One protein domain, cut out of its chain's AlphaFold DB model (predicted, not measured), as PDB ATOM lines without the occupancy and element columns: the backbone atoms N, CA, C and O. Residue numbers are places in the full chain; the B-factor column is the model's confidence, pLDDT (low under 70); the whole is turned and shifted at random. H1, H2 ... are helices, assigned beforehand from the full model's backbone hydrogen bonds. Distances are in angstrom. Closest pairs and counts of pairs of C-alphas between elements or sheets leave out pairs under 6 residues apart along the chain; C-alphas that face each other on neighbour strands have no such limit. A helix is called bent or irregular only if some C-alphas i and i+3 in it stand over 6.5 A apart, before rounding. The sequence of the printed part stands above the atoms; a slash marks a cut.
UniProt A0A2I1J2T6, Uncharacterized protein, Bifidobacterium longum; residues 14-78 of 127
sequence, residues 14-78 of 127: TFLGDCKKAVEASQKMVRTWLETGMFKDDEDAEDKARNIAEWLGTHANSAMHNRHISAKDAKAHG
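Overview. This is residues 14 to 78 of the 127 residues of an uncharacterized protein of Bifidobacterium longum (UniProt A0A2I1J2T6). What shape would one see first? A long helix, H1, and a second one, H2, that folds back slantwise over its later part make a helical hairpin, and a long loop then leads to a short third helix, H3, set apart from both. The first end of H1, residues 15 to 22, sticks out, and so does the loop at residues 59 to 68. What is it made of, and how dense is it? The printed part has 65 residues with three named helices, H1, H2 and H3 in that order, and no named strand; it is all helix. It is only just loose, close to compact, with a radius of gyration of the C-alphas of 13.0 A, and elongated, spanning 40 by 24 by 14 A.

Arrangement. How do the first two helices stand? H1, residues 15 to 38, and H2, residues 45 to 57, touch and form a helical hairpin, two helices in succession that run opposite ways, here at a steep tilt of 43 degrees. Their closest C-alphas, those of Arg 31 and Ala 49, are 4.9 A apart. Where is the third? H3, residues 71 to 76, is apart from H1 and from H2. What do the backbones show? In H1, H2 and H3 every O i to N i+4 pair is within hydrogen-bond range.

Along the chain. Where does H1 run? It goes 33.6 A from C-alpha 15 at (140.805, 137.898, 87.650) to C-alpha 38 at (110.607, 147.467, 76.342). It is neither bent nor irregular, but only just: C-alphas 35 and 38 are 6.4 A apart. How long are the others? From first to last C-alpha H2 measures 17.9 A and H3 8.5 A, H3 ending at C-alpha 76 at (107.724, 148.988, 91.210).

Size, cuts and confidence. How large is it? The two C-alphas farthest apart, those of Thr 14 and Asp 41, are 39.7 A apart. Is it continuous? The printed part has no cut; the link from H1 to H2 is short, and that from H2 to H3, with 13 residues, is long. Where is confidence low? Residues 59 to 66 have pLDDT under 70, against a mean of 87.4 for the printed part.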
ATOM      1  N   THR A  14     144.668 139.150  86.412       89.12
ATOM      2  CA  THR A  14     143.543 139.797  85.720       89.12
ATOM      3  C   THR A  14     142.175 139.455  86.299       89.12
ATOM      4  O   THR A  14     141.207 140.111  85.933       89.12
ATOM      5  N   PHE A  15     142.075 138.489  87.218       88.00
ATOM      6  CA  PHE A  15     140.805 137.898  87.650       88.00
ATOM      7  C   PHE A  15     139.777 138.938  88.115       88.00
ATOM      8  O   PHE A  15     138.642 138.936  87.650       88.00
ATOM      9  N   LEU A  16     140.181 139.891  88.962       87.12
ATOM     10  CA  LEU A  16     139.290 140.969  89.411       87.12
ATOM     11  C   LEU A  16     138.853 141.890  88.263       87.12
ATOM     12  O   LEU A  16     137.708 142.340  88.228       87.12
ATOM     13  N   GLY A  17     139.754 142.159  87.317       89.25
ATOM     14  CA  GLY A  17     139.445 142.932  86.117       89.25
ATOM     15  C   GLY A  17     138.455 142.208  85.208       89.25
ATOM     16  O   GLY A  17     137.534 142.834  84.691       89.25
ATOM     17  N   ASP A  18     138.601 140.894  85.059       89.81
ATOM     18  CA  ASP A  18     137.699 140.058  84.267       89.81
ATOM     19  C   ASP A  18     136.313 139.971  84.920       89.81
ATOM     20  O   ASP A  18     135.304 140.140  84.234       89.81
ATOM     21  N   CYS A  19     136.243 139.834  86.250       89.38
ATOM     22  CA  CYS A  19     134.986 139.929  86.999       89.38
ATOM     23  C   CYS A  19     134.300 141.285  86.795       89.38
ATOM     24  O   CYS A  19     133.102 141.331  86.516       89.38
ATOM     25  N   LYS A  20     135.050 142.392  86.886       89.44
ATOM     26  CA  LYS A  20     134.509 143.741  86.668       89.44
ATOM     27  C   LYS A  20     133.951 143.898  85.250       89.44
ATOM     28  O   LYS A  20     132.810 144.316  85.086       89.44
ATOM     29  N   LYS A  21     134.720 143.494  84.234       91.31
ATOM     30  CA  LYS A  21     134.283 143.528  82.831       91.31
ATOM     31  C   LYS A  21     133.046 142.667  82.589       91.31
ATOM     32  O   LYS A  21     132.188 143.058  81.808       91.31
ATOM     33  N   ALA A  22     132.939 141.508  83.240       90.25
ATOM     34  CA  ALA A  22     131.772 140.638  83.116       90.25
ATOM     35  C   ALA A  22     130.497 141.302  83.665       90.25
ATOM     36  O   ALA A  22     129.447 141.223  83.025       90.25
ATOM     37  N   VAL A  23     130.594 141.998  84.804       88.00
ATOM     38  CA  VAL A  23     129.480 142.780  85.367       88.00
ATOM     39  C   VAL A  23     129.075 143.903  84.411       88.00
ATOM     40  O   VAL A  23     127.905 143.995  84.043       88.00
ATOM     41  N   GLU A  24     130.042 144.695  83.943       91.19
ATOM     42  CA  GLU A  24     129.798 145.802  83.007       91.19
ATOM     43  C   GLU A  24     129.173 145.314  81.690       91.19
ATOM     44  O   GLU A  24     128.220 145.910  81.187       91.19
ATOM     45  N   ALA A  25     129.668 144.203  81.138       92.81
ATOM     46  CA  ALA A  25     129.143 143.615  79.910       92.81
ATOM     47  C   ALA A  25     127.700 143.117  80.081       92.81
ATOM     48  O   ALA A  25     126.866 143.352  79.205       92.81
ATOM     49  N   SER A  26     127.396 142.468  81.209       91.75
ATOM     50  CA  SER A  26     126.044 142.003  81.540       91.75
ATOM     51  C   SER A  26     125.059 143.169  81.658       91.75
ATOM     52  O   SER A  26     124.020 143.175  80.995       91.75
ATOM     53  N   GLN A  27     125.417 144.204  82.425       92.12
ATOM     54  CA  GLN A  27     124.584 145.397  82.598       92.12
ATOM     55  C   GLN A  27     124.364 146.128  81.271       92.12
ATOM     56  O   GLN A  27     123.234 146.492  80.946       92.12
ATOM     57  N   LYS A  28     125.417 146.283  80.459       95.00
ATOM     58  CA  LYS A  28     125.316 146.894  79.129       95.00
ATOM     59  C   LYS A  28     124.358 146.125  78.219       95.00
ATOM     60  O   LYS A  28     123.546 146.740  77.537       95.00
ATOM     61  N   MET A  29     124.439 144.796  78.213       95.56
ATOM     62  CA  MET A  29     123.578 143.945  77.391       95.56
ATOM     63  C   MET A  29     122.099 144.102  77.764       95.56
ATOM     64  O   MET A  29     121.269 144.341  76.889       95.56
ATOM     65  N   VAL A  30     121.777 144.029  79.061       94.81
ATOM     66  CA  VAL A  30     120.402 144.203  79.555       94.81
ATOM     67  C   VAL A  30     119.883 145.604  79.247       94.81
ATOM     68  O   VAL A  30     118.762 145.741  78.761       94.81
ATOM     69  N   ARG A  31     120.708 146.636  79.459       95.94
ATOM     70  CA  ARG A  31     120.374 148.020  79.114       95.94
ATOM     71  C   ARG A  31     119.982 148.144  77.640       95.94
ATOM     72  O   ARG A  31     118.898 148.633  77.346       95.94
ATOM     73  N   THR A  32     120.798 147.626  76.720       96.88
ATOM     74  CA  THR A  32     120.489 147.664  75.281       96.88
ATOM     75  C   THR A  32     119.177 146.949  74.945       96.88
ATOM     76  O   THR A  32     118.408 147.439  74.120       96.88
ATOM     77  N   TRP A  33     118.872 145.810  75.574       97.00
ATOM     78  CA  TRP A  33     117.597 145.113  75.351       97.00
ATOM     79  C   TRP A  33     116.386 145.893  75.862       97.00
ATOM     80  O   TRP A  33     115.346 145.908  75.205       97.00
ATOM     81  N   LEU A  34     116.514 146.551  77.013       96.94
ATOM     82  CA  LEU A  34     115.460 147.397  77.561       96.94
ATOM     83  C   LEU A  34     115.223 148.631  76.680       96.94
ATOM     84  O   LEU A  34     114.072 148.914  76.365       96.94
ATOM     85  N   GLU A  35     116.286 149.298  76.222       96.75
ATOM     86  CA  GLU A  35     116.210 150.458  75.319       96.75
ATOM     87  C   GLU A  35     115.581 150.091  73.971       96.75
ATOM     88  O   GLU A  35     114.680 150.768  73.501       96.75
ATOM     89  N   THR A  36     116.036 149.006  73.341       96.50
ATOM     90  CA  THR A  36     115.595 148.628  71.981       96.50
ATOM     91  C   THR A  36     114.289 147.839  71.938       96.50
ATOM     92  O   THR A  36     113.691 147.700  70.868       96.50
ATOM     93  N   GLY A  37     113.859 147.309  73.082       95.56
ATOM     94  CA  GLY A  37     112.647 146.518  73.239       95.56
ATOM     95  C   GLY A  37     111.602 147.243  74.080       95.56
ATOM     96  O   GLY A  37     110.749 147.947  73.551       95.56
ATOM     97  N   MET A  38     111.656 147.046  75.398       95.50
ATOM     98  CA  MET A  38     110.607 147.467  76.342       95.50
ATOM     99  C   MET A  38     110.333 148.984  76.350       95.50
ATOM    100  O   MET A  38     109.189 149.410  76.530       95.50
ATOM    101  N   PHE A  39     111.374 149.797  76.173       97.00
ATOM    102  CA  PHE A  39     111.316 151.259  76.231       97.00
ATOM    103  C   PHE A  39     111.587 151.924  74.882       97.00
ATOM    104  O   PHE A  39     111.868 153.112  74.850       97.00
ATOM    105  N   LYS A  40     111.483 151.189  73.771       95.62
ATOM    106  CA  LYS A  40     111.845 151.675  72.429       95.62
ATOM    107  C   LYS A  40     111.241 153.037  72.062       95.62
ATOM    108  O   LYS A  40     111.903 153.823  71.390       95.62
ATOM    109  N   ASP A  41     110.010 153.286  72.495       95.50
ATOM    110  CA  ASP A  41     109.245 154.485  72.154       95.50
ATOM    111  C   ASP A  41     109.124 155.476  73.336       95.50
ATOM    112  O   ASP A  41     108.336 156.416  73.274       95.50
ATOM    113  N   ASP A  42     109.891 155.277  74.416       95.00
ATOM    114  CA  ASP A  42     109.906 156.173  75.578       95.00
ATOM    115  C   ASP A  42     110.981 157.260  75.413       95.00
ATOM    116  O   ASP A  42     112.123 156.975  75.057       95.00
ATOM    117  N   GLU A  43     110.650 158.511  75.745       93.31
ATOM    118  CA  GLU A  43     111.596 159.640  75.669       93.31
ATOM    119  C   GLU A  43     112.788 159.493  76.637       93.31
ATOM    120  O   GLU A  43     113.889 159.960  76.356       93.31
ATOM    121  N   ASP A  44     112.586 158.804  77.760       94.19
ATOM    122  CA  ASP A  44     113.554 158.556  78.834       94.19
ATOM    123  C   ASP A  44     114.072 157.101  78.847       94.19
ATOM    124  O   ASP A  44     114.523 156.593  79.880       94.19
ATOM    125  N   ALA A  45     114.013 156.417  77.698       94.94
ATOM    126  CA  ALA A  45     114.402 155.013  77.553       94.94
ATOM    127  C   ALA A  45     115.808 154.708  78.086       94.94
ATOM    128  O   ALA A  45     116.006 153.693  78.756       94.94
ATOM    129  N   GLU A  46     116.772 155.594  77.813       95.12
ATOM    130  CA  GLU A  46     118.171 155.431  78.213       95.12
ATOM    131  C   GLU A  46     118.326 155.387  79.741       95.12
ATOM    132  O   GLU A  46     118.943 154.472  80.298       95.12
ATOM    133  N   ASP A  47     117.729 156.359  80.430       95.38
ATOM    134  CA  ASP A  47     117.823 156.484  81.882       95.38
ATOM    135  C   ASP A  47     117.049 155.363  82.584       95.38
ATOM    136  O   ASP A  47     117.573 154.745  83.519       95.38
ATOM    137  N   LYS A  48     115.841 155.030  82.102       95.31
ATOM    138  CA  LYS A  48     115.055 153.885  82.594       95.31
ATOM    139  C   LYS A  48     115.836 152.581  82.475       95.31
ATOM    140  O   LYS A  48     115.963 151.838  83.451       95.31
ATOM    141  N   ALA A  49     116.391 152.310  81.298       96.19
ATOM    142  CA  ALA A  49     117.131 151.087  81.037       96.19
ATOM    143  C   ALA A  49     118.415 150.992  81.864       96.19
ATOM    144  O   ALA A  49     118.713 149.915  82.384       96.19
ATOM    145  N   ARG A  50     119.158 152.098  82.030       94.81
ATOM    146  CA  ARG A  50     120.347 152.144  82.894       94.81
ATOM    147  C   ARG A  50     119.987 151.805  84.338       94.81
ATOM    148  O   ARG A  50     120.572 150.881  84.898       94.81
ATOM    149  N   ASN A  51     119.000 152.495  84.907       94.00
ATOM    150  CA  ASN A  51     118.606 152.315  86.306       94.00
ATOM    151  C   ASN A  51     118.133 150.876  86.582       94.00
ATOM    152  O   ASN A  51     118.512 150.270  87.584       94.00
ATOM    153  N   ILE A  52     117.346 150.298  85.669       94.25
ATOM    154  CA  ILE A  52     116.847 148.924  85.801       94.25
ATOM    155  C   ILE A  52     117.975 147.899  85.615       94.25
ATOM    156  O   ILE A  52     118.049 146.934  86.375       94.25
ATOM    157  N   ALA A  53     118.871 148.087  84.642       93.00
ATOM    158  CA  ALA A  53     119.998 147.178  84.426       93.00
ATOM    159  C   ALA A  53     120.975 147.179  85.615       93.00
ATOM    160  O   ALA A  53     121.465 146.122  86.018       93.00
ATOM    161  N   GLU A  54     121.225 148.345  86.212       90.56
ATOM    162  CA  GLU A  54     122.010 148.464  87.441       90.56
ATOM    163  C   GLU A  54     121.326 147.759  88.613       90.56
ATOM    164  O   GLU A  54     121.976 146.986  89.321       90.56
ATOM    165  N   TRP A  55     120.016 147.949  88.786       89.50
ATOM    166  CA  TRP A  55     119.234 147.271  89.821       89.50
ATOM    167  C   TRP A  55     119.280 145.743  89.680       89.50
ATOM    168  O   TRP A  55     119.585 145.052  90.654       89.50
ATOM    169  N   LEU A  56     119.074 145.214  88.468       87.69
ATOM    170  CA  LEU A  56     119.171 143.778  88.175       87.69
ATOM    171  C   LEU A  56     120.590 143.222  88.389       87.69
ATOM    172  O   LEU A  56     120.747 142.050  88.727       87.69
ATOM    173  N   GLY A  57     121.621 144.048  88.189       80.38
ATOM    174  CA  GLY A  57     123.026 143.662  88.343       80.38
ATOM    175  C   GLY A  57     123.611 143.858  89.747       80.38
ATOM    176  O   GLY A  57     124.734 143.419  90.000       80.38
ATOM    177  N   THR A  58     122.904 144.523  90.666       74.31
ATOM    178  CA  THR A  58     123.460 144.901  91.972       74.31
ATOM    179  C   THR A  58     123.324 143.782  93.009       74.31
ATOM    180  O   THR A  58     122.238 143.462  93.489       74.31
ATOM    181  N   HIS A  59     124.471 143.266  93.462       59.47
ATOM    182  CA  HIS A  59     124.566 142.273  94.540       59.47
ATOM    183  C   HIS A  59     124.092 142.771  95.918       59.47
ATOM    184  O   HIS A  59     123.772 141.948  96.774       59.47
ATOM    185  N   ALA A  60     124.014 144.087  96.155       53.00
ATOM    186  CA  ALA A  60     123.626 144.655  97.455       53.00
ATOM    187  C   ALA A  60     122.185 144.300  97.880       53.00
ATOM    188  O   ALA A  60     121.882 144.310  99.068       53.00
ATOM    189  N   ASN A  61     121.330 143.904  96.931       49.09
ATOM    190  CA  ASN A  61     119.987 143.389  97.201       49.09
ATOM    191  C   ASN A  61     119.882 141.857  97.073       49.09
ATOM    192  O   ASN A  61     118.824 141.297  97.348       49.09
ATOM    193  N   SER A  62     120.935 141.133  96.691       46.97
ATOM    194  CA  SER A  62     120.901 139.669  96.628       46.97
ATOM    195  C   SER A  62     122.221 139.083  97.126       46.97
ATOM    196  O   SER A  62     123.189 138.921  96.380       46.97
ATOM    197  N   ALA A  63     122.235 138.682  98.398       51.34
ATOM    198  CA  ALA A  63     123.288 137.834  98.953       51.34
ATOM    199  C   ALA A  63     123.387 136.464  98.236       51.34
ATOM    200  O   ALA A  63     124.318 135.705  98.487       51.34
ATOM    201  N   MET A  64     122.445 136.140  97.337       55.94
ATOM    202  CA  MET A  64     122.400 134.905  96.558       55.94
ATOM    203  C   MET A  64     121.804 135.162  95.161       55.94
ATOM    204  O   MET A  64     120.751 135.785  95.043       55.94
ATOM    205  N   HIS A  65     122.427 134.616  94.108       63.09
ATOM    206  CA  HIS A  65     121.950 134.659  92.710       63.09
ATOM    207  C   HIS A  65     120.589 133.965  92.466       63.09
ATOM    208  O   HIS A  65     120.134 133.883  91.331       63.09
ATOM    209  N   ASN A  66     119.945 133.436  93.508       64.69
ATOM    210  CA  ASN A  66     118.667 132.728  93.448       64.69
ATOM    211  C   ASN A  66     117.484 133.568  93.963       64.69
ATOM    212  O   ASN A  66     116.398 133.021  94.158       64.69
ATOM    213  N   ARG A  67     117.679 134.864  94.244       70.00
ATOM    214  CA  ARG A  67     116.588 135.703  94.740       70.00
ATOM    215  C   ARG A  67     115.539 135.870  93.643       70.00
ATOM    216  O   ARG A  67     115.811 136.410  92.576       70.00
ATOM    217  N   HIS A  68     114.329 135.415  93.943       82.69
ATOM    218  CA  HIS A  68     113.167 135.637  93.099       82.69
ATOM    219  C   HIS A  68     112.840 137.137  93.038       82.69
ATOM    220  O   HIS A  68     112.747 137.797  94.075       82.69
ATOM    221  N   ILE A  69     112.662 137.659  91.824       87.25
ATOM    222  CA  ILE A  69     112.130 138.999  91.570       87.25
ATOM    223  C   ILE A  69     110.647 138.824  91.268       87.25
ATOM    224  O   ILE A  69     110.294 138.233  90.246       87.25
ATOM    225  N   SER A  70     109.785 139.310  92.161       90.94
ATOM    226  CA  SER A  70     108.342 139.234  91.938       90.94
ATOM    227  C   SER A  70     107.905 140.220  90.849       90.94
ATOM    228  O   SER A  70     108.533 141.264  90.657       90.94
ATOM    229  N   ALA A  71     106.791 139.932  90.168       92.06
ATOM    230  CA  ALA A  71     106.201 140.861  89.199       92.06
ATOM    231  C   ALA A  71     105.907 142.230  89.836       92.06
ATOM    232  O   ALA A  71     106.166 143.267  89.231       92.06
ATOM    233  N   LYS A  72     105.454 142.242  91.096       93.06
ATOM    234  CA  LYS A  72     105.229 143.466  91.872       93.06
ATOM    235  C   LYS A  72     106.512 144.284  92.043       93.06
ATOM    236  O   LYS A  72     106.489 145.487  91.797       93.06
ATOM    237  N   ASP A  73     107.614 143.649  92.443       91.44
ATOM    238  CA  ASP A  73     108.898 144.339  92.629       91.44
ATOM    239  C   ASP A  73     109.426 144.886  91.305       91.44
ATOM    240  O   ASP A  73     109.883 146.024  91.238       91.44
ATOM    241  N   ALA A  74     109.323 144.090  90.242       92.81
ATOM    242  CA  ALA A  74     109.740 144.483  88.908       92.81
ATOM    243  C   ALA A  74     108.934 145.685  88.380       92.81
ATOM    244  O   ALA A  74     109.530 146.655  87.911       92.81
ATOM    245  N   LYS A  75     107.602 145.672  88.533       94.81
ATOM    246  CA  LYS A  75     106.730 146.814  88.204       94.81
ATOM    247  C   LYS A  75     107.081 148.051  89.027       94.81
ATOM    248  O   LYS A  75     107.174 149.143  88.477       94.81
ATOM    249  N   ALA A  76     107.334 147.887  90.328       94.12
ATOM    250  CA  ALA A  76     107.724 148.988  91.210       94.12
ATOM    251  C   ALA A  76     109.057 149.643  90.801       94.12
ATOM    252  O   ALA A  76     109.249 150.829  91.051       94.12
ATOM    253  N   HIS A  77     109.952 148.898  90.143       92.50
ATOM    254  CA  HIS A  77     111.213 149.412  89.593       92.50
ATOM    255  C   HIS A  77     111.096 149.904  88.139       92.50
ATOM    256  O   HIS A  77     112.101 150.266  87.535       92.50
ATOM    257  N   GLY A  78     109.884 149.952  87.574       94.19
ATOM    258  CA  GLY A  78     109.616 150.558  86.268       94.19
ATOM    259  C   GLY A  78     109.614 149.595  85.080       94.19
ATOM    260  O   GLY A  78     109.478 150.049  83.945       94.19
TER     261      GLY A  78